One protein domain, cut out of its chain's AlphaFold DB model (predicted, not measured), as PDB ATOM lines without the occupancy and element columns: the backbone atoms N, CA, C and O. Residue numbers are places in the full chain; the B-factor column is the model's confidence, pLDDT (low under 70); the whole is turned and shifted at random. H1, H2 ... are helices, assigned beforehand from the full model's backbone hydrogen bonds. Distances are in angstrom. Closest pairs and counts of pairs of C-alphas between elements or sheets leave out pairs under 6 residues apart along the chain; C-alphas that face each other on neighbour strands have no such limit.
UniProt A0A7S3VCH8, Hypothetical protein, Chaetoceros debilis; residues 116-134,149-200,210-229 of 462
ATOM      1  N   VAL A 116     -23.713 -21.540 -46.211       94.75
ATOM      2  CA  VAL A 116     -23.793 -21.303 -44.763       94.75
ATOM      3  C   VAL A 116     -23.782 -19.809 -44.443       94.75
ATOM      4  O   VAL A 116     -24.441 -19.395 -43.487       94.75
ATOM      5  N   HIS A 117     -23.055 -19.000 -45.218       94.38
ATOM      6  CA  HIS A 117     -23.043 -17.549 -45.059       94.38
ATOM      7  C   HIS A 117     -24.440 -16.949 -45.260       94.38
ATOM      8  O   HIS A 117     -24.942 -16.314 -44.333       94.38
ATOM      9  N   ASP A 118     -25.096 -17.225 -46.390       97.12
ATOM     10  CA  ASP A 118     -26.452 -16.740 -46.689       97.12
ATOM     11  C   ASP A 118     -27.456 -17.136 -45.596       97.12
ATOM     12  O   ASP A 118     -28.253 -16.319 -45.133       97.12
ATOM     13  N   ALA A 119     -27.395 -18.390 -45.137       97.19
ATOM     14  CA  ALA A 119     -28.261 -18.873 -44.067       97.19
ATOM     15  C   ALA A 119     -27.999 -18.142 -42.739       97.19
ATOM     16  O   ALA A 119     -28.932 -17.784 -42.020       97.19
ATOM     17  N   ASN A 120     -26.729 -17.888 -42.404       96.31
ATOM     18  CA  ASN A 120     -26.375 -17.131 -41.204       96.31
ATOM     19  C   ASN A 120     -26.847 -15.673 -41.284       96.31
ATOM     20  O   ASN A 120     -27.294 -15.157 -40.265       96.31
ATOM     21  N   VAL A 121     -26.779 -15.024 -42.454       96.19
ATOM     22  CA  VAL A 121     -27.304 -13.659 -42.645       96.19
ATOM     23  C   VAL A 121     -28.793 -13.616 -42.300       96.19
ATOM     24  O   VAL A 121     -29.183 -12.844 -41.424       96.19
ATOM     25  N   ALA A 122     -29.593 -14.519 -42.876       97.56
ATOM     26  CA  ALA A 122     -31.028 -14.607 -42.594       97.56
ATOM     27  C   ALA A 122     -31.327 -14.856 -41.103       97.56
ATOM     28  O   ALA A 122     -32.220 -14.237 -40.521       97.56
ATOM     29  N   LEU A 123     -30.544 -15.720 -40.449       97.56
ATOM     30  CA  LEU A 123     -30.671 -15.954 -39.011       97.56
ATOM     31  C   LEU A 123     -30.364 -14.691 -38.191       97.56
ATOM     32  O   LEU A 123     -31.115 -14.377 -37.273       97.56
ATOM     33  N   MET A 124     -29.285 -13.963 -38.494       96.19
ATOM     34  CA  MET A 124     -28.921 -12.751 -37.743       96.19
ATOM     35  C   MET A 124     -29.974 -11.645 -37.900       96.19
ATOM     36  O   MET A 124     -30.318 -10.980 -36.919       96.19
ATOM     37  N   GLU A 125     -30.524 -11.476 -39.106       95.44
ATOM     38  CA  GLU A 125     -31.638 -10.555 -39.367       95.44
ATOM     39  C   GLU A 125     -32.869 -10.929 -38.532       95.44
ATOM     40  O   GLU A 125     -33.445 -10.079 -37.847       95.44
ATOM     41  N   HIS A 126     -33.224 -12.216 -38.503       96.44
ATOM     42  CA  HIS A 126     -34.349 -12.700 -37.712       96.44
ATOM     43  C   HIS A 126     -34.155 -12.470 -36.212       96.44
ATOM     44  O   HIS A 126     -35.036 -11.909 -35.559       96.44
ATOM     45  N   LEU A 127     -32.997 -12.835 -35.658       94.31
ATOM     46  CA  LEU A 127     -32.731 -12.643 -34.232       94.31
ATOM     47  C   LEU A 127     -32.706 -11.156 -33.842       94.31
ATOM     48  O   LEU A 127     -33.150 -10.805 -32.749       94.31
ATOM     49  N   THR A 128     -32.252 -10.278 -34.741       92.00
ATOM     50  CA  THR A 128     -32.323  -8.822 -34.540       92.00
ATOM     51  C   THR A 128     -33.779  -8.352 -34.478       92.00
ATOM     52  O   THR A 128     -34.151  -7.635 -33.553       92.00
ATOM     53  N   SER A 129     -34.639  -8.842 -35.378       92.69
ATOM     54  CA  SER A 129     -36.066  -8.492 -35.377       92.69
ATOM     55  C   SER A 129     -36.809  -8.942 -34.110       92.69
ATOM     56  O   SER A 129     -37.702  -8.242 -33.628       92.69
ATOM     57  N   LEU A 130     -36.430 -10.088 -33.527       91.50
ATOM     58  CA  LEU A 130     -36.996 -10.557 -32.258       91.50
ATOM     59  C   LEU A 130     -36.666  -9.600 -31.108       91.50
ATOM     60  O   LEU A 130     -37.497  -9.383 -30.227       91.50
ATOM     61  N   ASN A 131     -35.474  -9.004 -31.129       86.75
ATOM     62  CA  ASN A 131     -35.068  -8.023 -30.134       86.75
ATOM     63  C   ASN A 131     -35.838  -6.700 -30.282       86.75
ATOM     64  O   ASN A 131     -36.283  -6.138 -29.281       86.75
ATOM     65  N   ASP A 132     -36.059  -6.239 -31.514       85.50
ATOM     66  CA  ASP A 132     -36.778  -4.985 -31.776       85.50
ATOM     67  C   ASP A 132     -38.258  -5.069 -31.361       85.50
ATOM     68  O   ASP A 132     -38.801  -4.146 -30.748       85.50
ATOM     69  N   ASN A 133     -38.907  -6.210 -31.612       81.12
ATOM     70  CA  ASN A 133     -40.321  -6.410 -31.282       81.12
ATOM     71  C   ASN A 133     -40.592  -6.488 -29.770       81.12
ATOM     72  O   ASN A 133     -41.673  -6.107 -29.323       81.12
ATOM     73  N   ASN A 134     -39.616  -6.918 -28.965       75.50
ATOM     74  CA  ASN A 134     -39.762  -6.968 -27.508       75.50
ATOM     75  C   ASN A 134     -39.731  -5.571 -26.851       75.50
ATOM     76  O   ASN A 134     -40.172  -5.424 -25.711       75.50
ATOM     77  N   THR A 149     -27.925  -3.466 -29.314       83.56
ATOM     78  CA  THR A 149     -26.896  -4.504 -29.350       83.56
ATOM     79  C   THR A 149     -27.382  -5.614 -30.280       83.56
ATOM     80  O   THR A 149     -28.262  -6.377 -29.902       83.56
ATOM     81  N   CYS A 150     -26.842  -5.688 -31.497       88.94
ATOM     82  CA  CYS A 150     -27.141  -6.763 -32.443       88.94
ATOM     83  C   CYS A 150     -26.271  -8.003 -32.174       88.94
ATOM     84  O   CYS A 150     -25.152  -7.893 -31.666       88.94
ATOM     85  N   ILE A 151     -26.785  -9.192 -32.509       93.50
ATOM     86  CA  ILE A 151     -25.974 -10.418 -32.552       93.50
ATOM     87  C   ILE A 151     -25.142 -10.350 -33.824       93.50
ATOM     88  O   ILE A 151     -25.691 -10.279 -34.922       93.50
ATOM     89  N   THR A 152     -23.819 -10.374 -33.689       93.44
ATOM     90  CA  THR A 152     -22.938 -10.455 -34.854       93.44
ATOM     91  C   THR A 152     -22.624 -11.910 -35.194       93.44
ATOM     92  O   THR A 152     -22.647 -12.800 -34.340       93.44
ATOM     93  N   GLN A 153     -22.234 -12.168 -36.445       93.19
ATOM     94  CA  GLN A 153     -21.749 -13.493 -36.843       93.19
ATOM     95  C   GLN A 153     -20.528 -13.933 -36.012       93.19
ATOM     96  O   GLN A 153     -20.377 -15.118 -35.715       93.19
ATOM     97  N   SER A 154     -19.673 -12.987 -35.605       92.62
ATOM     98  CA  SER A 154     -18.525 -13.272 -34.739       92.62
ATOM     99  C   SER A 154     -18.965 -13.761 -33.358       92.62
ATOM    100  O   SER A 154     -18.411 -14.744 -32.866       92.62
ATOM    101  N   ASP A 155     -19.981 -13.129 -32.760       93.44
ATOM    102  CA  ASP A 155     -20.542 -13.557 -31.470       93.44
ATOM    103  C   ASP A 155     -21.105 -14.977 -31.576       93.44
ATOM    104  O   ASP A 155     -20.789 -15.851 -30.768       93.44
ATOM    105  N   PHE A 156     -21.855 -15.245 -32.648       94.44
ATOM    106  CA  PHE A 156     -22.444 -16.556 -32.899       94.44
ATOM    107  C   PHE A 156     -21.383 -17.662 -33.044       94.44
ATOM    108  O   PHE A 156     -21.514 -18.755 -32.479       94.44
ATOM    109  N   ILE A 157     -20.295 -17.388 -33.774       92.00
ATOM    110  CA  ILE A 157     -19.164 -18.317 -33.924       92.00
ATOM    111  C   ILE A 157     -18.456 -18.522 -32.580       92.00
ATOM    112  O   ILE A 157     -18.136 -19.661 -32.232       92.00
ATOM    113  N   ALA A 158     -18.233 -17.454 -31.810       93.69
ATOM    114  CA  ALA A 158     -17.601 -17.536 -30.496       93.69
ATOM    115  C   ALA A 158     -18.422 -18.404 -29.531       93.69
ATOM    116  O   ALA A 158     -17.871 -19.316 -28.912       93.69
ATOM    117  N   SER A 159     -19.739 -18.202 -29.470       96.19
ATOM    118  CA  SER A 159     -20.642 -19.015 -28.650       96.19
ATOM    119  C   SER A 159     -20.710 -20.469 -29.109       96.19
ATOM    120  O   SER A 159     -20.667 -21.377 -28.281       96.19
ATOM    121  N   THR A 160     -20.707 -20.722 -30.419       95.56
ATOM    122  CA  THR A 160     -20.644 -22.091 -30.953       95.56
ATOM    123  C   THR A 160     -19.354 -22.802 -30.534       95.56
ATOM    124  O   THR A 160     -19.393 -23.946 -30.076       95.56
ATOM    125  N   LYS A 161     -18.200 -22.127 -30.650       93.12
ATOM    126  CA  LYS A 161     -16.899 -22.663 -30.215       93.12
ATOM    127  C   LYS A 161     -16.890 -22.930 -28.712       93.12
ATOM    128  O   LYS A 161     -16.472 -24.007 -28.299       93.12
ATOM    129  N   PHE A 162     -17.415 -21.997 -27.918       95.44
ATOM    130  CA  PHE A 162     -17.544 -22.144 -26.471       95.44
ATOM    131  C   PHE A 162     -18.354 -23.394 -26.092       95.44
ATOM    132  O   PHE A 162     -17.838 -24.250 -25.375       95.44
ATOM    133  N   ILE A 163     -19.564 -23.558 -26.643       95.88
ATOM    134  CA  ILE A 163     -20.436 -24.713 -26.361       95.88
ATOM    135  C   ILE A 163     -19.747 -26.029 -26.745       95.88
ATOM    136  O   ILE A 163     -19.761 -26.984 -25.968       95.88
ATOM    137  N   ARG A 164     -19.097 -26.089 -27.917       93.62
ATOM    138  CA  ARG A 164     -18.325 -27.276 -28.327       93.62
ATOM    139  C   ARG A 164     -17.206 -27.593 -27.342       93.62
ATOM    140  O   ARG A 164     -17.044 -28.750 -26.972       93.62
ATOM    141  N   SER A 165     -16.438 -26.587 -26.925       92.56
ATOM    142  CA  SER A 165     -15.339 -26.772 -25.976       92.56
ATOM    143  C   SER A 165     -15.815 -27.239 -24.603       92.56
ATOM    144  O   SER A 165     -15.085 -27.974 -23.945       92.56
ATOM    145  N   GLU A 166     -17.003 -26.836 -24.154       95.38
ATOM    146  CA  GLU A 166     -17.587 -27.357 -22.913       95.38
ATOM    147  C   GLU A 166     -17.997 -28.821 -23.055       95.38
ATOM    148  O   GLU A 166     -17.522 -29.659 -22.296       95.38
ATOM    149  N   LEU A 167     -18.780 -29.158 -24.081       94.62
ATOM    150  CA  LEU A 167     -19.264 -30.528 -24.294       94.62
ATOM    151  C   LEU A 167     -18.134 -31.528 -24.559       94.62
ATOM    152  O   LEU A 167     -18.213 -32.681 -24.132       94.62
ATOM    153  N   ALA A 168     -17.064 -31.086 -25.223       91.12
ATOM    154  CA  ALA A 168     -15.888 -31.908 -25.476       91.12
ATOM    155  C   ALA A 168     -15.171 -32.330 -24.182       91.12
ATOM    156  O   ALA A 168     -14.651 -33.444 -24.127       91.12
ATOM    157  N   LYS A 169     -15.174 -31.495 -23.130       94.31
ATOM    158  CA  LYS A 169     -14.576 -31.849 -21.825       94.31
ATOM    159  C   LYS A 169     -15.295 -33.026 -21.169       94.31
ATOM    160  O   LYS A 169     -14.649 -33.834 -20.508       94.31
ATOM    161  N   ASP A 170     -16.596 -33.139 -21.414       96.69
ATOM    162  CA  ASP A 170     -17.450 -34.197 -20.874       96.69
ATOM    163  C   ASP A 170     -17.574 -35.404 -21.825       96.69
ATOM    164  O   ASP A 170     -18.290 -36.361 -21.533       96.69
ATOM    165  N   GLY A 171     -16.908 -35.369 -22.988       94.94
ATOM    166  CA  GLY A 171     -17.023 -36.407 -24.017       94.94
ATOM    167  C   GLY A 171     -18.422 -36.508 -24.639       94.94
ATOM    168  O   GLY A 171     -18.763 -37.537 -25.228       94.94
ATOM    169  N   ILE A 172     -19.248 -35.464 -24.510       95.94
ATOM    170  CA  ILE A 172     -20.620 -35.451 -25.019       95.94
ATOM    171  C   ILE A 172     -20.590 -35.170 -26.520       95.94
ATOM    172  O   ILE A 172     -20.215 -34.085 -26.969       95.94
ATOM    173  N   LYS A 173     -21.044 -36.145 -27.312       94.12
ATOM    174  CA  LYS A 173     -21.314 -35.939 -28.737       94.12
ATOM    175  C   LYS A 173     -22.598 -35.124 -28.895       94.12
ATOM    176  O   LYS A 173     -23.599 -35.410 -28.243       94.12
ATOM    177  N   ILE A 174     -22.579 -34.143 -29.789       96.06
ATOM    178  CA  ILE A 174     -23.717 -33.266 -30.078       96.06
ATOM    179  C   ILE A 174     -23.980 -33.224 -31.580       96.06
ATOM    180  O   ILE A 174     -23.052 -33.336 -32.384       96.06
ATOM    181  N   THR A 175     -25.245 -33.063 -31.956       96.19
ATOM    182  CA  THR A 175     -25.627 -32.842 -33.348       96.19
ATOM    183  C   THR A 175     -25.382 -31.386 -33.761       96.19
ATOM    184  O   THR A 175     -25.322 -30.493 -32.918       96.19
ATOM    185  N   TYR A 176     -25.245 -31.099 -35.056       95.25
ATOM    186  CA  TYR A 176     -25.144 -29.724 -35.550       95.25
ATOM    187  C   TYR A 176     -26.440 -28.952 -35.300       95.25
ATOM    188  O   TYR A 176     -26.393 -27.757 -35.008       95.25
ATOM    189  N   THR A 177     -27.580 -29.641 -35.368       97.06
ATOM    190  CA  THR A 177     -28.901 -29.114 -35.015       97.06
ATOM    191  C   THR A 177     -28.923 -28.626 -33.573       97.06
ATOM    192  O   THR A 177     -29.184 -27.452 -33.314       97.06
ATOM    193  N   GLU A 178     -28.589 -29.507 -32.630       97.81
ATOM    194  CA  GLU A 178     -28.625 -29.195 -31.203       97.81
ATOM    195  C   GLU A 178     -27.570 -28.147 -30.837       97.81
ATOM    196  O   GLU A 178     -27.852 -27.220 -30.080       97.81
ATOM    197  N   LEU A 179     -26.375 -28.225 -31.434       96.94
ATOM    198  CA  LEU A 179     -25.335 -27.217 -31.248       96.94
ATOM    199  C   LEU A 179     -25.830 -25.830 -31.669       96.94
ATOM    200  O   LEU A 179     -25.691 -24.875 -30.909       96.94
ATOM    201  N   ARG A 180     -26.450 -25.717 -32.850       97.62
ATOM    202  CA  ARG A 180     -26.965 -24.441 -33.355       97.62
ATOM    203  C   ARG A 180     -28.125 -23.915 -32.510       97.62
ATOM    204  O   ARG A 180     -28.139 -22.722 -32.214       97.62
ATOM    205  N   LYS A 181     -29.048 -24.780 -32.071       98.19
ATOM    206  CA  LYS A 181     -30.140 -24.401 -31.156       98.19
ATOM    207  C   LYS A 181     -29.603 -23.850 -29.833       98.19
ATOM    208  O   LYS A 181     -30.041 -22.788 -29.401       98.19
ATOM    209  N   ARG A 182     -28.599 -24.497 -29.233       97.94
ATOM    210  CA  ARG A 182     -27.943 -23.988 -28.016       97.94
ATOM    211  C   ARG A 182     -27.232 -22.659 -28.240       97.94
ATOM    212  O   ARG A 182     -27.308 -21.791 -27.375       97.94
ATOM    213  N   THR A 183     -26.580 -22.468 -29.389       97.81
ATOM    214  CA  THR A 183     -25.973 -21.173 -29.731       97.81
ATOM    215  C   THR A 183     -27.035 -20.076 -29.835       97.81
ATOM    216  O   THR A 183     -26.863 -19.017 -29.241       97.81
ATOM    217  N   ILE A 184     -28.145 -20.335 -30.538       98.00
ATOM    218  CA  ILE A 184     -29.268 -19.390 -30.655       98.00
ATOM    219  C   ILE A 184     -29.804 -19.026 -29.268       98.00
ATOM    220  O   ILE A 184     -29.930 -17.845 -28.951       98.00
ATOM    221  N   GLN A 185     -30.079 -20.031 -28.433       97.69
ATOM    222  CA  GLN A 185     -30.573 -19.824 -27.076       97.69
ATOM    223  C   GLN A 185     -29.628 -18.927 -26.266       97.69
ATOM    224  O   GLN A 185     -30.061 -17.919 -25.710       97.69
ATOM    225  N   ARG A 186     -28.331 -19.254 -26.259       96.44
ATOM    226  CA  ARG A 186     -27.310 -18.508 -25.519       96.44
ATOM    227  C   ARG A 186     -27.223 -17.043 -25.951       96.44
ATOM    228  O   ARG A 186     -27.088 -16.167 -25.103       96.44
ATOM    229  N   GLU A 187     -27.288 -16.763 -27.252       96.75
ATOM    230  CA  GLU A 187     -27.221 -15.381 -27.739       96.75
ATOM    231  C   GLU A 187     -28.481 -14.573 -27.397       96.75
ATOM    232  O   GLU A 187     -28.376 -13.396 -27.044       96.75
ATOM    233  N   LEU A 188     -29.662 -15.200 -27.424       95.00
ATOM    234  CA  LEU A 188     -30.911 -14.562 -26.992       95.00
ATOM    235  C   LEU A 188     -30.909 -14.251 -25.486       95.00
ATOM    236  O   LEU A 188     -31.310 -13.157 -25.076       95.00
ATOM    237  N   GLU A 189     -30.409 -15.172 -24.659       94.06
ATOM    238  CA  GLU A 189     -30.214 -14.956 -23.217       94.06
ATOM    239  C   GLU A 189     -29.230 -13.802 -22.962       94.06
ATOM    240  O   GLU A 189     -29.513 -12.903 -22.167       94.06
ATOM    241  N   ARG A 190     -28.104 -13.769 -23.692       93.50
ATOM    242  CA  ARG A 190     -27.085 -12.715 -23.575       93.50
ATOM    243  C   ARG A 190     -27.649 -11.325 -23.863       93.50
ATOM    244  O   ARG A 190     -27.367 -10.389 -23.118       93.50
ATOM    245  N   ILE A 191     -28.425 -11.167 -24.933       90.88
ATOM    246  CA  ILE A 191     -29.032  -9.869 -25.269       90.88
ATOM    247  C   ILE A 191     -30.052  -9.446 -24.217       90.88
ATOM    248  O   ILE A 191     -30.069  -8.281 -23.815       90.88
ATOM    249  N   SER A 192     -30.852 -10.392 -23.732       89.81
ATOM    250  CA  SER A 192     -31.852 -10.125 -22.699       89.81
ATOM    251  C   SER A 192     -31.205  -9.604 -21.408       89.81
ATOM    252  O   SER A 192     -31.714  -8.656 -20.813       89.81
ATOM    253  N   LEU A 193     -30.039 -10.140 -21.018       88.00
ATOM    254  CA  LEU A 193     -29.257  -9.647 -19.872       88.00
ATOM    255  C   LEU A 193     -28.772  -8.203 -20.066       88.00
ATOM    256  O   LEU A 193     -28.941  -7.372 -19.176       88.00
ATOM    257  N   ILE A 194     -28.226  -7.876 -21.243       86.75
ATOM    258  CA  ILE A 194     -27.739  -6.518 -21.556       86.75
ATOM    259  C   ILE A 194     -28.885  -5.494 -21.512       86.75
ATOM    260  O   ILE A 194     -28.682  -4.343 -21.119       86.75
ATOM    261  N   GLY A 195     -30.093  -5.898 -21.914       81.44
ATOM    262  CA  GLY A 195     -31.288  -5.058 -21.827       81.44
ATOM    263  C   GLY A 195     -31.656  -4.683 -20.388       81.44
ATOM    264  O   GLY A 195     -32.057  -3.546 -20.145       81.44
ATOM    265  N   ILE A 196     -31.474  -5.602 -19.434       80.69
ATOM    266  CA  ILE A 196     -31.749  -5.367 -18.008       80.69
ATOM    267  C   ILE A 196     -30.731  -4.383 -17.420       80.69
ATOM    268  O   ILE A 196     -31.126  -3.408 -16.784       80.69
ATOM    269  N   GLU A 197     -29.436  -4.576 -17.694       80.06
ATOM    270  CA  GLU A 197     -28.361  -3.725 -17.150       80.06
ATOM    271  C   GLU A 197     -28.501  -2.244 -17.538       80.06
ATOM    272  O   GLU A 197     -28.126  -1.363 -16.767       80.06
ATOM    273  N   LYS A 198     -29.052  -1.944 -18.722       76.44
ATOM    274  CA  LYS A 198     -29.215  -0.557 -19.197       76.44
ATOM    275  C   LYS A 198     -30.377   0.193 -18.541       76.44
ATOM    276  O   LYS A 198     -30.353   1.423 -18.530       76.44
ATOM    277  N   ASN A 199     -31.391  -0.511 -18.040       68.75
ATOM    278  CA  ASN A 199     -32.597   0.119 -17.493       68.75
ATOM    279  C   ASN A 199     -32.443   0.515 -16.020       68.75
ATOM    280  O   ASN A 199     -33.094   1.454 -15.564       68.75
ATOM    281  N   ASP A 200     -31.540  -0.146 -15.303       63.47
ATOM    282  CA  ASP A 200     -31.397  -0.028 -13.857       63.47
ATOM    283  C   ASP A 200     -30.126   0.743 -13.470       63.47
ATOM    284  O   ASP A 200     -29.173   0.210 -12.909       63.47
ATOM    285  N   ASP A 210     -34.237 -14.796 -13.589       83.25
ATOM    286  CA  ASP A 210     -34.340 -16.011 -14.399       83.25
ATOM    287  C   ASP A 210     -34.883 -15.644 -15.784       83.25
ATOM    288  O   ASP A 210     -36.081 -15.407 -15.965       83.25
ATOM    289  N   ILE A 211     -33.982 -15.513 -16.757       85.62
ATOM    290  CA  ILE A 211     -34.345 -15.256 -18.149       85.62
ATOM    291  C   ILE A 211     -34.551 -16.601 -18.829       85.62
ATOM    292  O   ILE A 211     -33.602 -17.249 -19.261       85.62
ATOM    293  N   SER A 212     -35.811 -17.009 -18.953       90.31
ATOM    294  CA  SER A 212     -36.169 -18.211 -19.698       90.31
ATOM    295  C   SER A 212     -36.577 -17.850 -21.126       90.31
ATOM    296  O   SER A 212     -37.650 -17.290 -21.355       90.31
ATOM    297  N   ILE A 213     -35.724 -18.175 -22.101       94.25
ATOM    298  CA  ILE A 213     -36.084 -18.116 -23.523       94.25
ATOM    299  C   ILE A 213     -36.895 -19.366 -23.874       94.25
ATOM    300  O   ILE A 213     -36.502 -20.493 -23.564       94.25
ATOM    301  N   SER A 214     -38.039 -19.185 -24.536       95.81
ATOM    302  CA  SER A 214     -38.882 -20.320 -24.913       95.81
ATOM    303  C   SER A 214     -38.185 -21.211 -25.954       95.81
ATOM    304  O   SER A 214     -37.568 -20.742 -26.913       95.81
ATOM    305  N   LYS A 215     -38.321 -22.533 -25.794       96.75
ATOM    306  CA  LYS A 215     -37.780 -23.521 -26.747       96.75
ATOM    307  C   LYS A 215     -38.379 -23.390 -28.151       96.75
ATOM    308  O   LYS A 215     -37.748 -23.794 -29.127       96.75
ATOM    309  N   GLU A 216     -39.592 -22.853 -28.234       97.12
ATOM    310  CA  GLU A 216     -40.296 -22.589 -29.486       97.12
ATOM    311  C   GLU A 216     -39.606 -21.474 -30.277       97.12
ATOM    312  O   GLU A 216     -39.276 -21.686 -31.436       97.12
ATOM    313  N   VAL A 217     -39.255 -20.350 -29.639       96.38
ATOM    314  CA  VAL A 217     -38.500 -19.263 -30.293       96.38
ATOM    315  C   VAL A 217     -37.162 -19.769 -30.837       96.38
ATOM    316  O   VAL A 217     -36.803 -19.476 -31.976       96.38
ATOM    317  N   VAL A 218     -36.446 -20.584 -30.055       97.75
ATOM    318  CA  VAL A 218     -35.173 -21.190 -30.484       97.75
ATOM    319  C   VAL A 218     -35.369 -22.128 -31.678       97.75
ATOM    320  O   VAL A 218     -34.558 -22.129 -32.603       97.75
ATOM    321  N   SER A 219     -36.433 -22.936 -31.664       97.75
ATOM    322  CA  SER A 219     -36.716 -23.881 -32.749       97.75
ATOM    323  C   SER A 219     -37.136 -23.161 -34.027       97.75
ATOM    324  O   SER A 219     -36.568 -23.464 -35.070       97.75
ATOM    325  N   ASN A 220     -37.996 -22.146 -33.938       98.06
ATOM    326  CA  ASN A 220     -38.426 -21.344 -35.085       98.06
ATOM    327  C   ASN A 220     -37.242 -20.625 -35.751       98.06
ATOM    328  O   ASN A 220     -37.107 -20.641 -36.971       98.06
ATOM    329  N   ALA A 221     -36.333 -20.048 -34.956       98.06
ATOM    330  CA  ALA A 221     -35.126 -19.419 -35.486       98.06
ATOM    331  C   ALA A 221     -34.199 -20.435 -36.183       98.06
ATOM    332  O   ALA A 221     -33.600 -20.133 -37.215       98.06
ATOM    333  N   TYR A 222     -34.082 -21.652 -35.640       98.31
ATOM    334  CA  TYR A 222     -33.316 -22.721 -36.279       98.31
ATOM    335  C   TYR A 222     -33.957 -23.197 -37.592       98.31
ATOM    336  O   TYR A 222     -33.247 -23.356 -38.581       98.31
ATOM    337  N   GLU A 223     -35.273 -23.407 -37.607       98.06
ATOM    338  CA  GLU A 223     -36.018 -23.847 -38.792       98.06
ATOM    339  C   GLU A 223     -35.894 -22.836 -39.935       98.06
ATOM    340  O   GLU A 223     -35.622 -23.233 -41.067       98.06
ATOM    341  N   LEU A 224     -35.967 -21.538 -39.621       98.31
ATOM    342  CA  LEU A 224     -35.698 -20.467 -40.581       98.31
ATOM    343  C   LEU A 224     -34.281 -20.576 -41.168       98.31
ATOM    344  O   LEU A 224     -34.095 -20.495 -42.381       98.31
ATOM    345  N   TRP A 225     -33.265 -20.769 -40.321       98.38
ATOM    346  CA  TRP A 225     -31.887 -20.942 -40.790       98.38
ATOM    347  C   TRP A 225     -31.745 -22.166 -41.705       98.38
ATOM    348  O   TRP A 225     -31.064 -22.098 -42.729       98.38
ATOM    349  N   GLU A 226     -32.375 -23.286 -41.344       98.19
ATOM    350  CA  GLU A 226     -32.328 -24.520 -42.126       98.19
ATOM    351  C   GLU A 226     -32.990 -24.338 -43.500       98.19
ATOM    352  O   GLU A 226     -32.392 -24.701 -44.514       98.19
ATOM    353  N   GLU A 227     -34.168 -23.716 -43.550       98.00
ATOM    354  CA  GLU A 227     -34.863 -23.385 -44.798       98.00
ATOM    355  C   GLU A 227     -33.998 -22.499 -45.702       98.00
ATOM    356  O   GLU A 227     -33.759 -22.828 -46.869       98.00
ATOM    357  N   HIS A 228     -33.441 -21.415 -45.151       98.31
ATOM    358  CA  HIS A 228     -32.559 -20.527 -45.902       98.31
ATOM    359  C   HIS A 228     -31.279 -21.224 -46.371       98.31
ATOM    360  O   HIS A 228     -30.767 -20.880 -47.438       98.31
ATOM    361  N   ARG A 229     -30.779 -22.226 -45.635       97.94
ATOM    362  CA  ARG A 229     -29.657 -23.059 -46.084       97.94
ATOM    363  C   ARG A 229     -30.020 -23.874 -47.324       97.94
ATOM    364  O   ARG A 229     -29.221 -23.904 -48.256       97.94
TER     365      ARG A 229
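This is residues 116 to 134, 149 to 200 and 210 to 229 of the 462 residues of the protein "Hypothetical protein" of Chaetoceros debilis (UniProt A0A7S3VCH8). The long helix H3 is crossed in its first half by H2 on one side and H4 on another, and H1 packs beside H4. The printed part has 91 residues with four named helices, H1 to H4 in order, and no named strand: all helix. It is compact, with a radius of gyration of the C-alphas of 13.4 A, spanning 40 by 30 by 24 A.

H1, residues 116 to 134, touches H4, residues 215 to 229, opposite ways at a shallow tilt of 34.8 degrees, only just short of steep; the closest C-alphas, of Ala 119 and Arg 229, are 4.9 A apart. H2, residues 153 to 169, touches H3, residues 176 to 199, with H3's residues 179 to 187 alone, at a steep tilt of 62 degrees; the closest C-alphas, of Thr 160 and Thr 183, are 5.5 A apart. H2 and H4 are apart. Every O i to N i+4 pair is within hydrogen-bond range in H1 and H4, 12 of 13 in H2 and 19 of 20 in H3.

H1 begins at C-alpha 116 (-23.793, -21.303, -44.763) and measures 27.5 A, H2 24.8 A, H3 35.7 A; H4, 21.0 A, ends at C-alpha 229 (-29.657, -23.059, -46.084).

Residues 135 to 148 and 201 to 209 are not printed, with C-alpha gaps of 13.2 A and 16.3 A. Residues 199 to 200 have pLDDT under 70.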